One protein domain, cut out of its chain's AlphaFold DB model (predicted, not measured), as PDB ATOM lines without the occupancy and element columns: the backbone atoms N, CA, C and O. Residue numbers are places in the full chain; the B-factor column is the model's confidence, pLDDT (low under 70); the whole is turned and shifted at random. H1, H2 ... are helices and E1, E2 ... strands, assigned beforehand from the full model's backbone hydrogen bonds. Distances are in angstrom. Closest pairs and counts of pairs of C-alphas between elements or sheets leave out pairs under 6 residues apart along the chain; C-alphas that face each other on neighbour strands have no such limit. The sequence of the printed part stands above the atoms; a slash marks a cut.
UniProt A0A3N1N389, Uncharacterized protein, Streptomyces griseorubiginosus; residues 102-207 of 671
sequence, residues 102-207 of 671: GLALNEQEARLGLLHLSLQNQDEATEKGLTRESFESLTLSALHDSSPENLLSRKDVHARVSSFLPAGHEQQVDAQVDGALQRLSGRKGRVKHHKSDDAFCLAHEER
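Overview. This is residues 102 to 207 of the 671 residues of an uncharacterized protein of Streptomyces griseorubiginosus (UniProt A0A3N1N389). A small strand hairpin, E1 and E2, sits at one end of a cluster of four crossed helices, in which H2 lies in the middle between H1 and H4 while H3 touches all three. The stretch just before H3 pairs with E2, and the very short H5 follows the hairpin, touching no helix. The printed part has 106 residues, with five named helices and two named strands in the order H1 H2 H3 H4 E1 E2 H5; the sheet, E1 - E2, is antiparallel, and the class is mostly helix. The whole is compact, with a radius of gyration of the C-alphas of 13.1 A, and spans 38 by 28 by 26 A.

Arrangement. Look first at E1, residues 191 to 194, and E2, residues 199 to 202, an antiparallel hairpin at 151 degrees; N 192 and O 201 are 2.8 A apart, N 201 and O 192 3.1 A, both within hydrogen-bond range. Residues 152 to 153 pair antiparallel with residues 199 to 200 of E2. H3, residues 154 to 164, follows, and its closest C-alpha pair with E2 is Arg 154 and Ala 199, 6.0 A. H4, residues 170 to 184, comes closest to E1 at the C-alphas of Leu 184 and Val 191, 5.3 A. H3 and H4 touch at a steep tilt of 65 degrees, opposite ways, closest at C-alphas 158 and 174, 6.0 A. H2, residues 130 to 142, whose centre is the nearest to the mean of the C-alphas at 5.2 A, touches H4 about perpendicular, at 83 degrees, closest at the C-alphas of Glu 136 and Ala 180, 5.1 A. With residues 138 to 142 alone H2 touches H3, closest at C-alphas 142 and 160, 5.5 A, at a steep tilt of 69 degrees, only just short of perpendicular. H1, residues 108 to 120, touches H2 at a steep tilt of 49 degrees, opposite ways, closest at C-alphas 116 and 137, 5.4 A. With residues 109 to 113 alone H1 touches H3, about perpendicular at 90 degrees, closest at C-alphas 110 and 164, 5.3 A. H1 and H4 are apart. Every O i to N i+4 pair is within hydrogen-bond range in H1, H2 and H4; H3 has 6 of 7, and H5, residues 204 to 207, is too short for such a pair.

Along the chain. Find C-alpha 191 at (207.831, 166.401, 164.865), where E1 begins; E1 runs 9.9 A and E2 10.8 A. Find C-alpha 108 at (195.228, 167.585, 147.084); from there H1 runs 18.7 A. H2 measures 18.5 A, H3 15.9 A and H4, the longest helix, 20.8 A. H5 ends at C-alpha 207, at (198.349, 164.016, 165.372).

Size, cuts and confidence. The C-alphas of Ala 104 and Ser 196 are the two farthest apart, 39.9 A. The printed part has no cut, and the link from H2 to H3 is long, with 11 residues. The mean pLDDT of the printed part is 79.7; look for values under 70 at residues 102 to 106, 108 to 109, 121 to 129, 166 to 169 and 187.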
ATOM      1  N   GLY A 102     189.477 173.602 150.969       58.59
ATOM      2  CA  GLY A 102     190.228 174.194 149.864       58.59
ATOM      3  C   GLY A 102     189.608 173.881 148.507       58.59
ATOM      4  O   GLY A 102     190.318 173.519 147.568       58.59
ATOM      5  N   LEU A 103     188.279 173.957 148.400       66.56
ATOM      6  CA  LEU A 103     187.542 173.523 147.208       66.56
ATOM      7  C   LEU A 103     187.932 174.307 145.947       66.56
ATOM      8  O   LEU A 103     187.807 173.776 144.845       66.56
ATOM      9  N   ALA A 104     188.463 175.522 146.112       61.47
ATOM     10  CA  ALA A 104     188.987 176.348 145.026       61.47
ATOM     11  C   ALA A 104     190.302 175.822 144.413       61.47
ATOM     12  O   ALA A 104     190.677 176.224 143.312       61.47
ATOM     13  N   LEU A 105     191.022 174.936 145.110       69.69
ATOM     14  CA  LEU A 105     192.302 174.380 144.668       69.69
ATOM     15  C   LEU A 105     192.086 172.996 144.046       69.69
ATOM     16  O   LEU A 105     191.286 172.209 144.542       69.69
ATOM     17  N   ASN A 106     192.805 172.653 142.977       63.75
ATOM     18  CA  ASN A 106     192.653 171.347 142.315       63.75
ATOM     19  C   ASN A 106     193.568 170.261 142.900       63.75
ATOM     20  O   ASN A 106     193.232 169.080 142.861       63.75
ATOM     21  N   GLU A 107     194.718 170.652 143.444       72.94
ATOM     22  CA  GLU A 107     195.733 169.725 143.943       72.94
ATOM     23  C   GLU A 107     195.489 169.384 145.413       72.94
ATOM     24  O   GLU A 107     195.361 170.266 146.262       72.94
ATOM     25  N   GLN A 108     195.454 168.086 145.725       69.56
ATOM     26  CA  GLN A 108     195.228 167.585 147.084       69.56
ATOM     27  C   GLN A 108     196.245 168.150 148.086       69.56
ATOM     28  O   GLN A 108     195.900 168.496 149.214       69.56
ATOM     29  N   GLU A 109     197.490 168.273 147.638       68.31
ATOM     30  CA  GLU A 109     198.597 168.844 148.390       68.31
ATOM     31  C   GLU A 109     198.347 170.327 148.712       68.31
ATOM     32  O   GLU A 109     198.369 170.713 149.882       68.31
ATOM     33  N   ALA A 110     197.980 171.142 147.721       73.81
ATOM     34  CA  ALA A 110     197.646 172.553 147.924       73.81
ATOM     35  C   ALA A 110     196.505 172.756 148.943       73.81
ATOM     36  O   ALA A 110     196.565 173.658 149.780       73.81
ATOM     37  N   ARG A 111     195.494 171.875 148.930       80.12
ATOM     38  CA  ARG A 111     194.376 171.896 149.892       80.12
ATOM     39  C   ARG A 111     194.817 171.626 151.327       80.12
ATOM     40  O   ARG A 111     194.370 172.309 152.246       80.12
ATOM     41  N   LEU A 112     195.706 170.652 151.526       74.50
ATOM     42  CA  LEU A 112     196.274 170.355 152.844       74.50
ATOM     43  C   LEU A 112     197.162 171.507 153.335       74.50
ATOM     44  O   LEU A 112     197.049 171.912 154.493       74.50
ATOM     45  N   GLY A 113     197.967 172.096 152.444       77.88
ATOM     46  CA  GLY A 113     198.769 173.279 152.755       77.88
ATOM     47  C   GLY A 113     197.904 174.447 153.233       77.88
ATOM     48  O   GLY A 113     198.169 175.020 154.292       77.88
ATOM     49  N   LEU A 114     196.819 174.742 152.510       82.31
ATOM     50  CA  LEU A 114     195.842 175.763 152.891       82.31
ATOM     51  C   LEU A 114     195.200 175.469 154.254       82.31
ATOM     52  O   LEU A 114     195.107 176.374 155.086       82.31
ATOM     53  N   LEU A 115     194.778 174.224 154.506       81.19
ATOM     54  CA  LEU A 115     194.202 173.824 155.792       81.19
ATOM     55  C   LEU A 115     195.177 174.123 156.934       81.19
ATOM     56  O   LEU A 115     194.815 174.786 157.903       81.19
ATOM     57  N   HIS A 116     196.431 173.688 156.809       80.44
ATOM     58  CA  HIS A 116     197.439 173.905 157.843       80.44
ATOM     59  C   HIS A 116     197.742 175.389 158.077       80.44
ATOM     60  O   HIS A 116     197.860 175.804 159.232       80.44
ATOM     61  N   LEU A 117     197.813 176.201 157.016       82.31
ATOM     62  CA  LEU A 117     197.952 177.658 157.134       82.31
ATOM     63  C   LEU A 117     196.757 178.277 157.878       82.31
ATOM     64  O   LEU A 117     196.940 179.055 158.815       82.31
ATOM     65  N   SER A 118     195.541 177.872 157.511       81.12
ATOM     66  CA  SER A 118     194.287 178.362 158.095       81.12
ATOM     67  C   SER A 118     194.146 177.986 159.570       81.12
ATOM     68  O   SER A 118     193.653 178.776 160.376       81.12
ATOM     69  N   LEU A 119     194.606 176.789 159.945       78.00
ATOM     70  CA  LEU A 119     194.635 176.347 161.332       78.00
ATOM     71  C   LEU A 119     195.655 177.165 162.134       78.00
ATOM     72  O   LEU A 119     195.307 177.723 163.175       78.00
ATOM     73  N   GLN A 120     196.907 177.241 161.678       71.19
ATOM     74  CA  GLN A 120     198.016 177.783 162.470       71.19
ATOM     75  C   GLN A 120     197.946 179.306 162.670       71.19
ATOM     76  O   GLN A 120     198.326 179.773 163.741       71.19
ATOM     77  N   ASN A 121     197.371 180.051 161.720       59.81
ATOM     78  CA  ASN A 121     197.228 181.512 161.776       59.81
ATOM     79  C   ASN A 121     196.465 182.066 162.996       59.81
ATOM     80  O   ASN A 121     196.625 183.239 163.317       59.81
ATOM     81  N   GLN A 122     195.630 181.268 163.672       54.31
ATOM     82  CA  GLN A 122     194.862 181.724 164.843       54.31
ATOM     83  C   GLN A 122     195.562 181.516 166.194       54.31
ATOM     84  O   GLN A 122     195.258 182.231 167.152       54.31
ATOM     85  N   ASP A 123     196.444 180.519 166.289       46.22
ATOM     86  CA  ASP A 123     196.896 179.978 167.581       46.22
ATOM     87  C   ASP A 123     198.175 180.647 168.099       46.22
ATOM     88  O   ASP A 123     198.421 180.657 169.306       46.22
ATOM     89  N   GLU A 124     198.992 181.215 167.213       47.78
ATOM     90  CA  GLU A 124     200.295 181.777 167.563       47.78
ATOM     91  C   GLU A 124     200.287 183.300 167.376       47.78
ATOM     92  O   GLU A 124     200.809 183.848 166.416       47.78
ATOM     93  N   ALA A 125     199.713 184.014 168.350       43.78
ATOM     94  CA  ALA A 125     200.061 185.416 168.600       43.78
ATOM     95  C   ALA A 125     201.468 185.461 169.217       43.78
ATOM     96  O   ALA A 125     201.642 185.746 170.405       43.78
ATOM     97  N   THR A 126     202.466 185.041 168.445       46.06
ATOM     98  CA  THR A 126     203.860 185.092 168.859       46.06
ATOM     99  C   THR A 126     204.612 186.119 168.037       46.06
ATOM    100  O   THR A 126     204.352 186.283 166.854       46.06
ATOM    101  N   GLU A 127     205.626 186.734 168.647       46.41
ATOM    102  CA  GLU A 127     206.676 187.550 168.008       46.41
ATOM    103  C   GLU A 127     207.471 186.789 166.915       46.41
ATOM    104  O   GLU A 127     208.544 187.214 166.483       46.41
ATOM    105  N   LYS A 128     207.003 185.607 166.494       55.88
ATOM    106  CA  LYS A 128     207.612 184.807 165.445       55.88
ATOM    107  C   LYS A 128     207.314 185.444 164.092       55.88
ATOM    108  O   LYS A 128     206.273 186.035 163.838       55.88
ATOM    109  N   GLY A 129     208.275 185.284 163.195       67.38
ATOM    110  CA  GLY A 129     208.164 185.776 161.838       67.38
ATOM    111  C   GLY A 129     207.098 185.065 161.007       67.38
ATOM    112  O   GLY A 129     207.081 183.837 160.974       67.38
ATOM    113  N   LEU A 130     206.278 185.817 160.268       74.12
ATOM    114  CA  LEU A 130     205.215 185.284 159.402       74.12
ATOM    115  C   LEU A 130     205.720 184.212 158.416       74.12
ATOM    116  O   LEU A 130     205.108 183.160 158.267       74.12
ATOM    117  N   THR A 131     206.882 184.440 157.793       80.38
ATOM    118  CA  THR A 131     207.550 183.467 156.914       80.38
ATOM    119  C   THR A 131     207.819 182.162 157.661       80.38
ATOM    120  O   THR A 131     207.515 181.070 157.186       80.38
ATOM    121  N   ARG A 132     208.363 182.272 158.874       81.69
ATOM    122  CA  ARG A 132     208.742 181.126 159.697       81.69
ATOM    123  C   ARG A 132     207.529 180.280 160.082       81.69
ATOM    124  O   ARG A 132     207.613 179.056 160.001       81.69
ATOM    125  N   GLU A 133     206.439 180.915 160.502       81.75
ATOM    126  CA  GLU A 133     205.194 180.227 160.865       81.75
ATOM    127  C   GLU A 133     204.578 179.513 159.660       81.75
ATOM    128  O   GLU A 133     204.210 178.345 159.768       81.75
ATOM    129  N   SER A 134     204.549 180.171 158.498       84.25
ATOM    130  CA  SER A 134     204.071 179.579 157.249       84.25
ATOM    131  C   SER A 134     204.843 178.312 156.876       84.25
ATOM    132  O   SER A 134     204.233 177.279 156.605       84.25
ATOM    133  N   PHE A 135     206.178 178.340 156.930       87.44
ATOM    134  CA  PHE A 135     206.989 177.154 156.636       87.44
ATOM    135  C   PHE A 135     206.854 176.050 157.692       87.44
ATOM    136  O   PHE A 135     206.900 174.871 157.342       87.44
ATOM    137  N   GLU A 136     206.635 176.387 158.967       88.62
ATOM    138  CA  GLU A 136     206.289 175.392 159.991       88.62
ATOM    139  C   GLU A 136     204.942 174.715 159.674       88.62
ATOM    140  O   GLU A 136     204.859 173.487 159.722       88.62
ATOM    141  N   SER A 137     203.919 175.478 159.274       87.44
ATOM    142  CA  SER A 137     202.612 174.948 158.854       87.44
ATOM    143  C   SER A 137     202.710 174.035 157.634       87.44
ATOM    144  O   SER A 137     202.184 172.923 157.660       87.44
ATOM    145  N   LEU A 138     203.411 174.467 156.581       87.88
ATOM    146  CA  LEU A 138     203.588 173.673 155.360       87.88
ATOM    147  C   LEU A 138     204.395 172.396 155.624       87.88
ATOM    148  O   LEU A 138     204.053 171.335 155.109       87.88
ATOM    149  N   THR A 139     205.415 172.463 156.485       89.81
ATOM    150  CA  THR A 139     206.186 171.277 156.894       89.81
ATOM    151  C   THR A 139     205.304 170.272 157.637       89.81
ATOM    152  O   THR A 139     205.378 169.072 157.385       89.81
ATOM    153  N   LEU A 140     204.427 170.741 158.529       87.94
ATOM    154  CA  LEU A 140     203.467 169.870 159.211       87.94
ATOM    155  C   LEU A 140     202.433 169.283 158.247       87.94
ATOM    156  O   LEU A 140     202.084 168.117 158.397       87.94
ATOM    157  N   SER A 141     202.007 170.054 157.244       85.62
ATOM    158  CA  SER A 141     201.137 169.577 156.165       85.62
ATOM    159  C   SER A 141     201.790 168.459 155.357       85.62
ATOM    160  O   SER A 141     201.182 167.417 155.129       85.62
ATOM    161  N   ALA A 142     203.063 168.620 154.981       85.88
ATOM    162  CA  ALA A 142     203.818 167.580 154.281       85.88
ATOM    163  C   ALA A 142     203.907 166.275 155.098       85.88
ATOM    164  O   ALA A 142     203.923 165.182 154.525       85.88
ATOM    165  N   LEU A 143     203.917 166.394 156.430       86.44
ATOM    166  CA  LEU A 143     203.961 165.293 157.389       86.44
ATOM    167  C   LEU A 143     202.572 164.802 157.854       86.44
ATOM    168  O   LEU A 143     202.538 163.899 158.688       86.44
ATOM    169  N   HIS A 144     201.450 165.333 157.349       82.25
ATOM    170  CA  HIS A 144     200.093 165.070 157.870       82.25
ATOM    171  C   HIS A 144     199.785 163.572 158.069       82.25
ATOM    172  O   HIS A 144     199.343 163.161 159.142       82.25
ATOM    173  N   ASP A 145     200.115 162.744 157.074       76.44
ATOM    174  CA  ASP A 145     199.851 161.294 157.085       76.44
ATOM    175  C   ASP A 145     201.035 160.447 157.591       76.44
ATOM    176  O   ASP A 145     201.066 159.223 157.423       76.44
ATOM    177  N   SER A 146     202.043 161.084 158.190       82.50
ATOM    178  CA  SER A 146     203.219 160.390 158.717       82.50
ATOM    179  C   SER A 146     202.983 159.842 160.127       82.50
ATOM    180  O   SER A 146     202.357 160.460 160.999       82.50
ATOM    181  N   SER A 147     203.540 158.664 160.383       82.44
ATOM    182  CA  SER A 147     203.480 157.988 161.678       82.44
ATOM    183  C   SER A 147     204.798 157.259 161.952       82.44
ATOM    184  O   SER A 147     205.646 157.190 161.064       82.44
ATOM    185  N   PRO A 148     205.015 156.702 163.157       81.69
ATOM    186  CA  PRO A 148     206.183 155.857 163.415       81.69
ATOM    187  C   PRO A 148     206.306 154.669 162.445       81.69
ATOM    188  O   PRO A 148     207.404 154.168 162.231       81.69
ATOM    189  N   GLU A 149     205.191 154.234 161.854       80.44
ATOM    190  CA  GLU A 149     205.105 153.160 160.861       80.44
ATOM    191  C   GLU A 149     205.245 153.658 159.410       80.44
ATOM    192  O   GLU A 149     205.496 152.859 158.512       80.44
ATOM    193  N   ASN A 150     205.088 154.966 159.175       82.94
ATOM    194  CA  ASN A 150     205.159 155.618 157.866       82.94
ATOM    195  C   ASN A 150     206.012 156.894 157.960       82.94
ATOM    196  O   ASN A 150     205.492 158.003 158.126       82.94
ATOM    197  N   LEU A 151     207.332 156.711 157.920       88.19
ATOM    198  CA  LEU A 151     208.318 157.785 158.018       88.19
ATOM    199  C   LEU A 151     208.557 158.432 156.648       88.19
ATOM    200  O   LEU A 151     208.592 157.740 155.633       88.19
ATOM    201  N   LEU A 152     208.784 159.747 156.625       89.19
ATOM    202  CA  LEU A 152     209.142 160.485 155.409       89.19
ATOM    203  C   LEU A 152     210.595 160.949 155.476       89.19
ATOM    204  O   LEU A 152     211.019 161.485 156.500       89.19
ATOM    205  N   SER A 153     211.363 160.759 154.401       92.88
ATOM    206  CA  SER A 153     212.736 161.272 154.346       92.88
ATOM    207  C   SER A 153     212.738 162.798 154.230       92.88
ATOM    208  O   SER A 153     211.765 163.393 153.761       92.88
ATOM    209  N   ARG A 154     213.845 163.456 154.597       92.88
ATOM    210  CA  ARG A 154     214.007 164.907 154.381       92.88
ATOM    211  C   ARG A 154     213.682 165.330 152.946       92.88
ATOM    212  O   ARG A 154     212.961 166.302 152.747       92.88
ATOM    213  N   LYS A 155     214.165 164.563 151.965       90.25
ATOM    214  CA  LYS A 155     213.942 164.823 150.538       90.25
ATOM    215  C   LYS A 155     212.459 164.748 150.168       90.25
ATOM    216  O   LYS A 155     211.990 165.570 149.387       90.25
ATOM    217  N   ASP A 156     211.719 163.803 150.745       88.75
ATOM    218  CA  ASP A 156     210.274 163.694 150.514       88.75
ATOM    219  C   ASP A 156     209.523 164.882 151.125       88.75
ATOM    220  O   ASP A 156     208.574 165.386 150.528       88.75
ATOM    221  N   VAL A 157     209.967 165.366 152.291       89.06
ATOM    222  CA  VAL A 157     209.407 166.573 152.914       89.06
ATOM    223  C   VAL A 157     209.692 167.809 152.056       89.06
ATOM    224  O   VAL A 157     208.769 168.578 151.803       89.06
ATOM    225  N   HIS A 158     210.922 167.986 151.558       90.12
ATOM    226  CA  HIS A 158     211.275 169.077 150.633       90.12
ATOM    227  C   HIS A 158     210.426 169.048 149.363       90.12
ATOM    228  O   HIS A 158     209.845 170.068 148.996       90.12
ATOM    229  N   ALA A 159     210.284 167.877 148.736       86.25
ATOM    230  CA  ALA A 159     209.488 167.712 147.523       86.25
ATOM    231  C   ALA A 159     208.010 168.066 147.750       86.25
ATOM    232  O   ALA A 159     207.428 168.800 146.954       86.25
ATOM    233  N   ARG A 160     207.421 167.605 148.864       86.06
ATOM    234  CA  ARG A 160     206.033 167.925 149.233       86.06
ATOM    235  C   ARG A 160     205.827 169.395 149.586       86.06
ATOM    236  O   ARG A 160     204.788 169.948 149.271       86.06
ATOM    237  N   VAL A 161     206.778 170.047 150.257       86.38
ATOM    238  CA  VAL A 161     206.634 171.485 150.547       86.38
ATOM    239  C   VAL A 161     206.796 172.317 149.275       86.38
ATOM    240  O   VAL A 161     206.058 173.281 149.074       86.38
ATOM    241  N   SER A 162     207.719 171.924 148.399       84.56
ATOM    242  CA  SER A 162     207.962 172.602 147.125       84.56
ATOM    243  C   SER A 162     206.779 172.489 146.165       84.56
ATOM    244  O   SER A 162     206.522 173.430 145.421       84.56
ATOM    245  N   SER A 163     206.004 171.398 146.204       82.25
ATOM    246  CA  SER A 163     204.787 171.291 145.387       82.25
ATOM    247  C   SER A 163     203.711 172.307 145.789       82.25
ATOM    248  O   SER A 163     202.979 172.789 144.929       82.25
ATOM    249  N   PHE A 164     203.659 172.727 147.061       75.31
ATOM    250  CA  PHE A 164     202.768 173.810 147.489       75.31
ATOM    251  C   PHE A 164     203.213 175.190 146.963       75.31
ATOM    252  O   PHE A 164     202.381 176.092 146.836       75.31
ATOM    253  N   LEU A 165     204.515 175.373 146.696       77.81
ATOM    254  CA  LEU A 165     205.174 176.662 146.448       77.81
ATOM    255  C   LEU A 165     205.867 176.688 145.071       77.81
ATOM    256  O   LEU A 165     207.083 176.527 144.983       77.81
ATOM    257  N   PRO A 166     205.127 176.935 143.976       64.69
ATOM    258  CA  PRO A 166     205.679 176.887 142.625       64.69
ATOM    259  C   PRO A 166     206.657 178.031 142.311       64.69
ATOM    260  O   PRO A 166     207.414 177.917 141.349       64.69
ATOM    261  N   ALA A 167     206.660 179.127 143.084       58.81
ATOM    262  CA  ALA A 167     207.645 180.198 142.947       58.81
ATOM    263  C   ALA A 167     208.586 180.250 144.156       58.81
ATOM    264  O   ALA A 167     208.167 180.410 145.301       58.81
ATOM    265  N   GLY A 168     209.883 180.154 143.877       59.59
ATOM    266  CA  GLY A 168     210.958 180.223 144.858       59.59
ATOM    267  C   GLY A 168     212.208 179.538 144.318       59.59
ATOM    268  O   GLY A 168     212.120 178.580 143.552       59.59
ATOM    269  N   HIS A 169     213.390 180.025 144.691       66.06
ATOM    270  CA  HIS A 169     214.606 179.253 144.455       66.06
ATOM    271  C   HIS A 169     214.576 178.020 145.365       66.06
ATOM    272  O   HIS A 169     214.452 178.174 146.579       66.06
ATOM    273  N   GLU A 170     214.715 176.824 144.787       76.81
ATOM    274  CA  GLU A 170     214.663 175.521 145.482       76.81
ATOM    275  C   GLU A 170     215.515 175.522 146.765       76.81
ATOM    276  O   GLU A 170     215.035 175.208 147.848       76.81
ATOM    277  N   GLN A 171     216.728 176.077 146.687       80.88
ATOM    278  CA  GLN A 171     217.638 176.218 147.831       80.88
ATOM    279  C   GLN A 171     217.078 177.056 148.993       80.88
ATOM    280  O   GLN A 171     217.375 176.787 150.156       80.88
ATOM    281  N   GLN A 172     216.299 178.103 148.702       81.31
ATOM    282  CA  GLN A 172     215.704 178.956 149.731       81.31
ATOM    283  C   GLN A 172     214.534 178.248 150.419       81.31
ATOM    284  O   GLN A 172     214.393 178.357 151.637       81.31
ATOM    285  N   VAL A 173     213.717 177.523 149.651       84.56
ATOM    286  CA  VAL A 173     212.613 176.705 150.171       84.56
ATOM    287  C   VAL A 173     213.174 175.612 151.079       84.56
ATOM    288  O   VAL A 173     212.771 175.528 152.240       84.56
ATOM    289  N   ASP A 174     214.178 174.869 150.613       88.94
ATOM    290  CA  ASP A 174     214.828 173.800 151.380       88.94
ATOM    291  C   ASP A 174     215.410 174.315 152.699       88.94
ATOM    292  O   ASP A 174     215.181 173.724 153.756       88.94
ATOM    293  N   ALA A 175     216.087 175.470 152.676       88.62
ATOM    294  CA  ALA A 175     216.639 176.087 153.880       88.62
ATOM    295  C   ALA A 175     215.552 176.469 154.902       88.62
ATOM    296  O   ALA A 175     215.737 176.295 156.112       88.62
ATOM    297  N   GLN A 176     214.404 176.977 154.440       89.06
ATOM    298  CA  GLN A 176     213.279 177.306 155.320       89.06
ATOM    299  C   GLN A 176     212.622 176.049 155.904       89.06
ATOM    300  O   GLN A 176     212.297 176.033 157.099       89.06
ATOM    301  N   VAL A 177     212.482 174.987 155.102       90.75
ATOM    302  CA  VAL A 177     211.965 173.683 155.547       90.75
ATOM    303  C   VAL A 177     212.907 173.037 156.556       90.75
ATOM    304  O   VAL A 177     212.459 172.583 157.607       90.75
ATOM    305  N   ASP A 178     214.214 173.053 156.313       92.00
ATOM    306  CA  ASP A 178     215.207 172.519 157.247       92.00
ATOM    307  C   ASP A 178     215.186 173.266 158.577       92.00
ATOM    308  O   ASP A 178     215.175 172.649 159.650       92.00
ATOM    309  N   GLY A 179     215.092 174.597 158.517       89.38
ATOM    310  CA  GLY A 179     214.876 175.420 159.695       89.38
ATOM    311  C   GLY A 179     213.596 175.024 160.439       89.38
ATOM    312  O   GLY A 179     213.612 174.921 161.667       89.38
ATOM    313  N   ALA A 180     212.491 174.789 159.727       89.69
ATOM    314  CA  ALA A 180     211.226 174.366 160.326       89.69
ATOM    315  C   ALA A 180     211.342 172.988 160.987       89.69
ATOM    316  O   ALA A 180     210.996 172.853 162.161       89.69
ATOM    317  N   LEU A 181     211.909 171.996 160.300       92.19
ATOM    318  CA  LEU A 181     212.153 170.658 160.838       92.19
ATOM    319  C   LEU A 181     213.009 170.711 162.105       92.19
ATOM    320  O   LEU A 181     212.665 170.068 163.097       92.19
ATOM    321  N   GLN A 182     214.080 171.509 162.121       90.00
ATOM    322  CA  GLN A 182     214.948 171.639 163.290       90.00
ATOM    323  C   GLN A 182     214.190 172.183 164.510       90.00
ATOM    324  O   GLN A 182     214.348 171.676 165.623       90.00
ATOM    325  N   ARG A 183     213.341 173.193 164.305       87.94
ATOM    326  CA  ARG A 183     212.539 173.810 165.370       87.94
ATOM    327  C   ARG A 183     211.428 172.888 165.861       87.94
ATOM    328  O   ARG A 183     211.228 172.748 167.068       87.94
ATOM    329  N   LEU A 184     210.738 172.235 164.930       88.94
ATOM    330  CA  LEU A 184     209.638 171.323 165.220       88.94
ATOM    331  C   LEU A 184     210.114 170.004 165.846       88.94
ATOM    332  O   LEU A 184     209.320 169.372 166.537       88.94
ATOM    333  N   SER A 185     211.383 169.613 165.668       89.31
ATOM    334  CA  SER A 185     211.958 168.350 166.177       89.31
ATOM    335  C   SER A 185     212.604 168.444 167.570       89.31
ATOM    336  O   SER A 185     213.403 167.586 167.950       89.31
ATOM    337  N   GLY A 186     212.299 169.486 168.352       82.62
ATOM    338  CA  GLY A 186     212.831 169.653 169.712       82.62
ATOM    339  C   GLY A 186     212.428 168.541 170.701       82.62
ATOM    340  O   GLY A 186     211.658 167.632 170.399       82.62
ATOM    341  N   ARG A 187     212.904 168.623 171.956       69.38
ATOM    342  CA  ARG A 187     212.686 167.583 172.993       69.38
ATOM    343  C   ARG A 187     211.200 167.305 173.298       69.38
ATOM    344  O   ARG A 187     210.843 166.169 173.601       69.38
ATOM    345  N   LYS A 188     210.345 168.324 173.175       72.69
ATOM    346  CA  LYS A 188     208.868 168.243 173.180       72.69
ATOM    347  C   LYS A 188     208.281 168.714 171.839       72.69
ATOM    348  O   LYS A 188     207.258 169.381 171.792       72.69
ATOM    349  N   GLY A 189     209.012 168.453 170.762       79.69
ATOM    350  CA  GLY A 189     208.687 168.907 169.421       79.69
ATOM    351  C   GLY A 189     207.439 168.236 168.849       79.69
ATOM    352  O   GLY A 189     207.136 167.086 169.179       79.69
ATOM    353  N   ARG A 190     206.750 168.970 167.969       87.62
ATOM    354  CA  ARG A 190     205.584 168.517 167.190       87.62
ATOM    355  C   ARG A 190     205.966 167.440 166.164       87.62
ATOM    356  O   ARG A 190     205.121 166.647 165.758       87.62
ATOM    357  N   VAL A 191     207.245 167.375 165.794       91.00
ATOM    358  CA  VAL A 191     207.831 166.401 164.865       91.00
ATOM    359  C   VAL A 191     208.851 165.528 165.604       91.00
ATOM    360  O   VAL A 191     209.522 165.971 166.538       91.00
ATOM    361  N   LYS A 192     208.961 164.259 165.210       90.81
ATOM    362  CA  LYS A 192     209.979 163.314 165.678       90.81
ATOM    363  C   LYS A 192     210.989 163.072 164.564       90.81
ATOM    364  O   LYS A 192     210.610 162.712 163.455       90.81
ATOM    365  N   HIS A 193     212.269 163.261 164.885       91.94
ATOM    366  CA  HIS A 193     213.385 163.011 163.972       91.94
ATOM    367  C   HIS A 193     214.051 161.671 164.289       91.94
ATOM    368  O   HIS A 193     214.588 161.467 165.381       91.94
ATOM    369  N   HIS A 194     214.030 160.771 163.312       88.00
ATOM    370  CA  HIS A 194     214.693 159.475 163.330       88.00
ATOM    371  C   HIS A 194     216.084 159.620 162.706       88.00
ATOM    372  O   HIS A 194     216.269 159.481 161.500       88.00
ATOM    373  N   LYS A 195     217.075 159.936 163.551       84.38
ATOM    374  CA  LYS A 195     218.438 160.306 163.126       84.38
ATOM    375  C   LYS A 195     219.176 159.237 162.314       84.38
ATOM    376  O   LYS A 195     220.074 159.599 161.566       84.38
ATOM    377  N   SER A 196     218.851 157.957 162.500       84.12
ATOM    378  CA  SER A 196     219.473 156.839 161.775       84.12
ATOM    379  C   SER A 196     219.221 156.910 160.272       84.12
ATOM    380  O   SER A 196     220.129 156.638 159.498       84.12
ATOM    381  N   ASP A 197     218.013 157.324 159.890       85.62
ATOM    382  CA  ASP A 197     217.509 157.241 158.515       85.62
ATOM    383  C   ASP A 197     217.205 158.630 157.925       85.62
ATOM    384  O   ASP A 197     216.610 158.738 156.858       85.62
ATOM    385  N   ASP A 198     217.581 159.696 158.648       90.88
ATOM    386  CA  ASP A 198     217.196 161.097 158.406       90.88
ATOM    387  C   ASP A 198     215.722 161.253 157.990       90.88
ATOM    388  O   ASP A 198     215.374 161.904 157.000       90.88
ATOM    389  N   ALA A 199     214.852 160.612 158.773       91.88
ATOM    390  CA  ALA A 199     213.426 160.536 158.506       91.88
ATOM    391  C   ALA A 199     212.597 161.204 159.609       91.88
ATOM    392  O   ALA A 199     213.018 161.323 160.766       91.88
ATOM    393  N   PHE A 200     211.399 161.647 159.249       92.69
ATOM    394  CA  PHE A 200     210.535 162.476 160.075       92.69
ATOM    395  C   PHE A 200     209.122 161.906 160.133       92.69
ATOM    396  O   PHE A 200     208.603 161.377 159.149       92.69
ATOM    397  N   CYS A 201     208.483 162.057 161.290       90.88
ATOM    398  CA  CYS A 201     207.047 161.860 161.428       90.88
ATOM    399  C   CYS A 201     206.437 162.805 162.463       90.88
ATOM    400  O   CYS A 201     207.138 163.378 163.302       90.88
ATOM    401  N   LEU A 202     205.115 162.969 162.434       87.69
ATOM    402  CA  LEU A 202     204.407 163.728 163.462       87.69
ATOM    403  C   LEU A 202     204.474 163.028 164.827       87.69
ATOM    404  O   LEU A 202     204.431 161.800 164.942       87.69
ATOM    405  N   ALA A 203     204.533 163.815 165.900       88.75
ATOM    406  CA  ALA A 203     204.351 163.298 167.249       88.75
ATOM    407  C   ALA A 203     202.900 162.822 167.458       88.75
ATOM    408  O   ALA A 203     201.968 163.355 166.859       88.75
ATOM    409  N   HIS A 204     202.686 161.836 168.337       82.88
ATOM    410  CA  HIS A 204     201.338 161.329 168.629       82.88
ATOM    411  C   HIS A 204     200.395 162.426 169.157       82.88
ATOM    412  O   HIS A 204     199.279 162.552 168.663       82.88
ATOM    413  N   GLU A 205     200.872 163.260 170.088       83.50
ATOM    414  CA  GLU A 205     200.113 164.409 170.612       83.50
ATOM    415  C   GLU A 205     199.735 165.408 169.508       83.50
ATOM    416  O   GLU A 205     198.610 165.899 169.479       83.50
ATOM    417  N   GLU A 206     200.642 165.664 168.558       83.75
ATOM    418  CA  GLU A 206     200.373 166.567 167.435       83.75
ATOM    419  C   GLU A 206     199.331 165.983 166.478       83.75
ATOM    420  O   GLU A 206     198.432 166.701 166.054       83.75
ATOM    421  N   ARG A 207     199.386 164.675 166.182       79.12
ATOM    422  CA  ARG A 207     198.349 164.016 165.372       79.12
ATOM    423  C   ARG A 207     196.968 164.151 166.008       79.12
ATOM    424  O   ARG A 207     196.013 164.466 165.306       79.12
TER     425      ARG A 207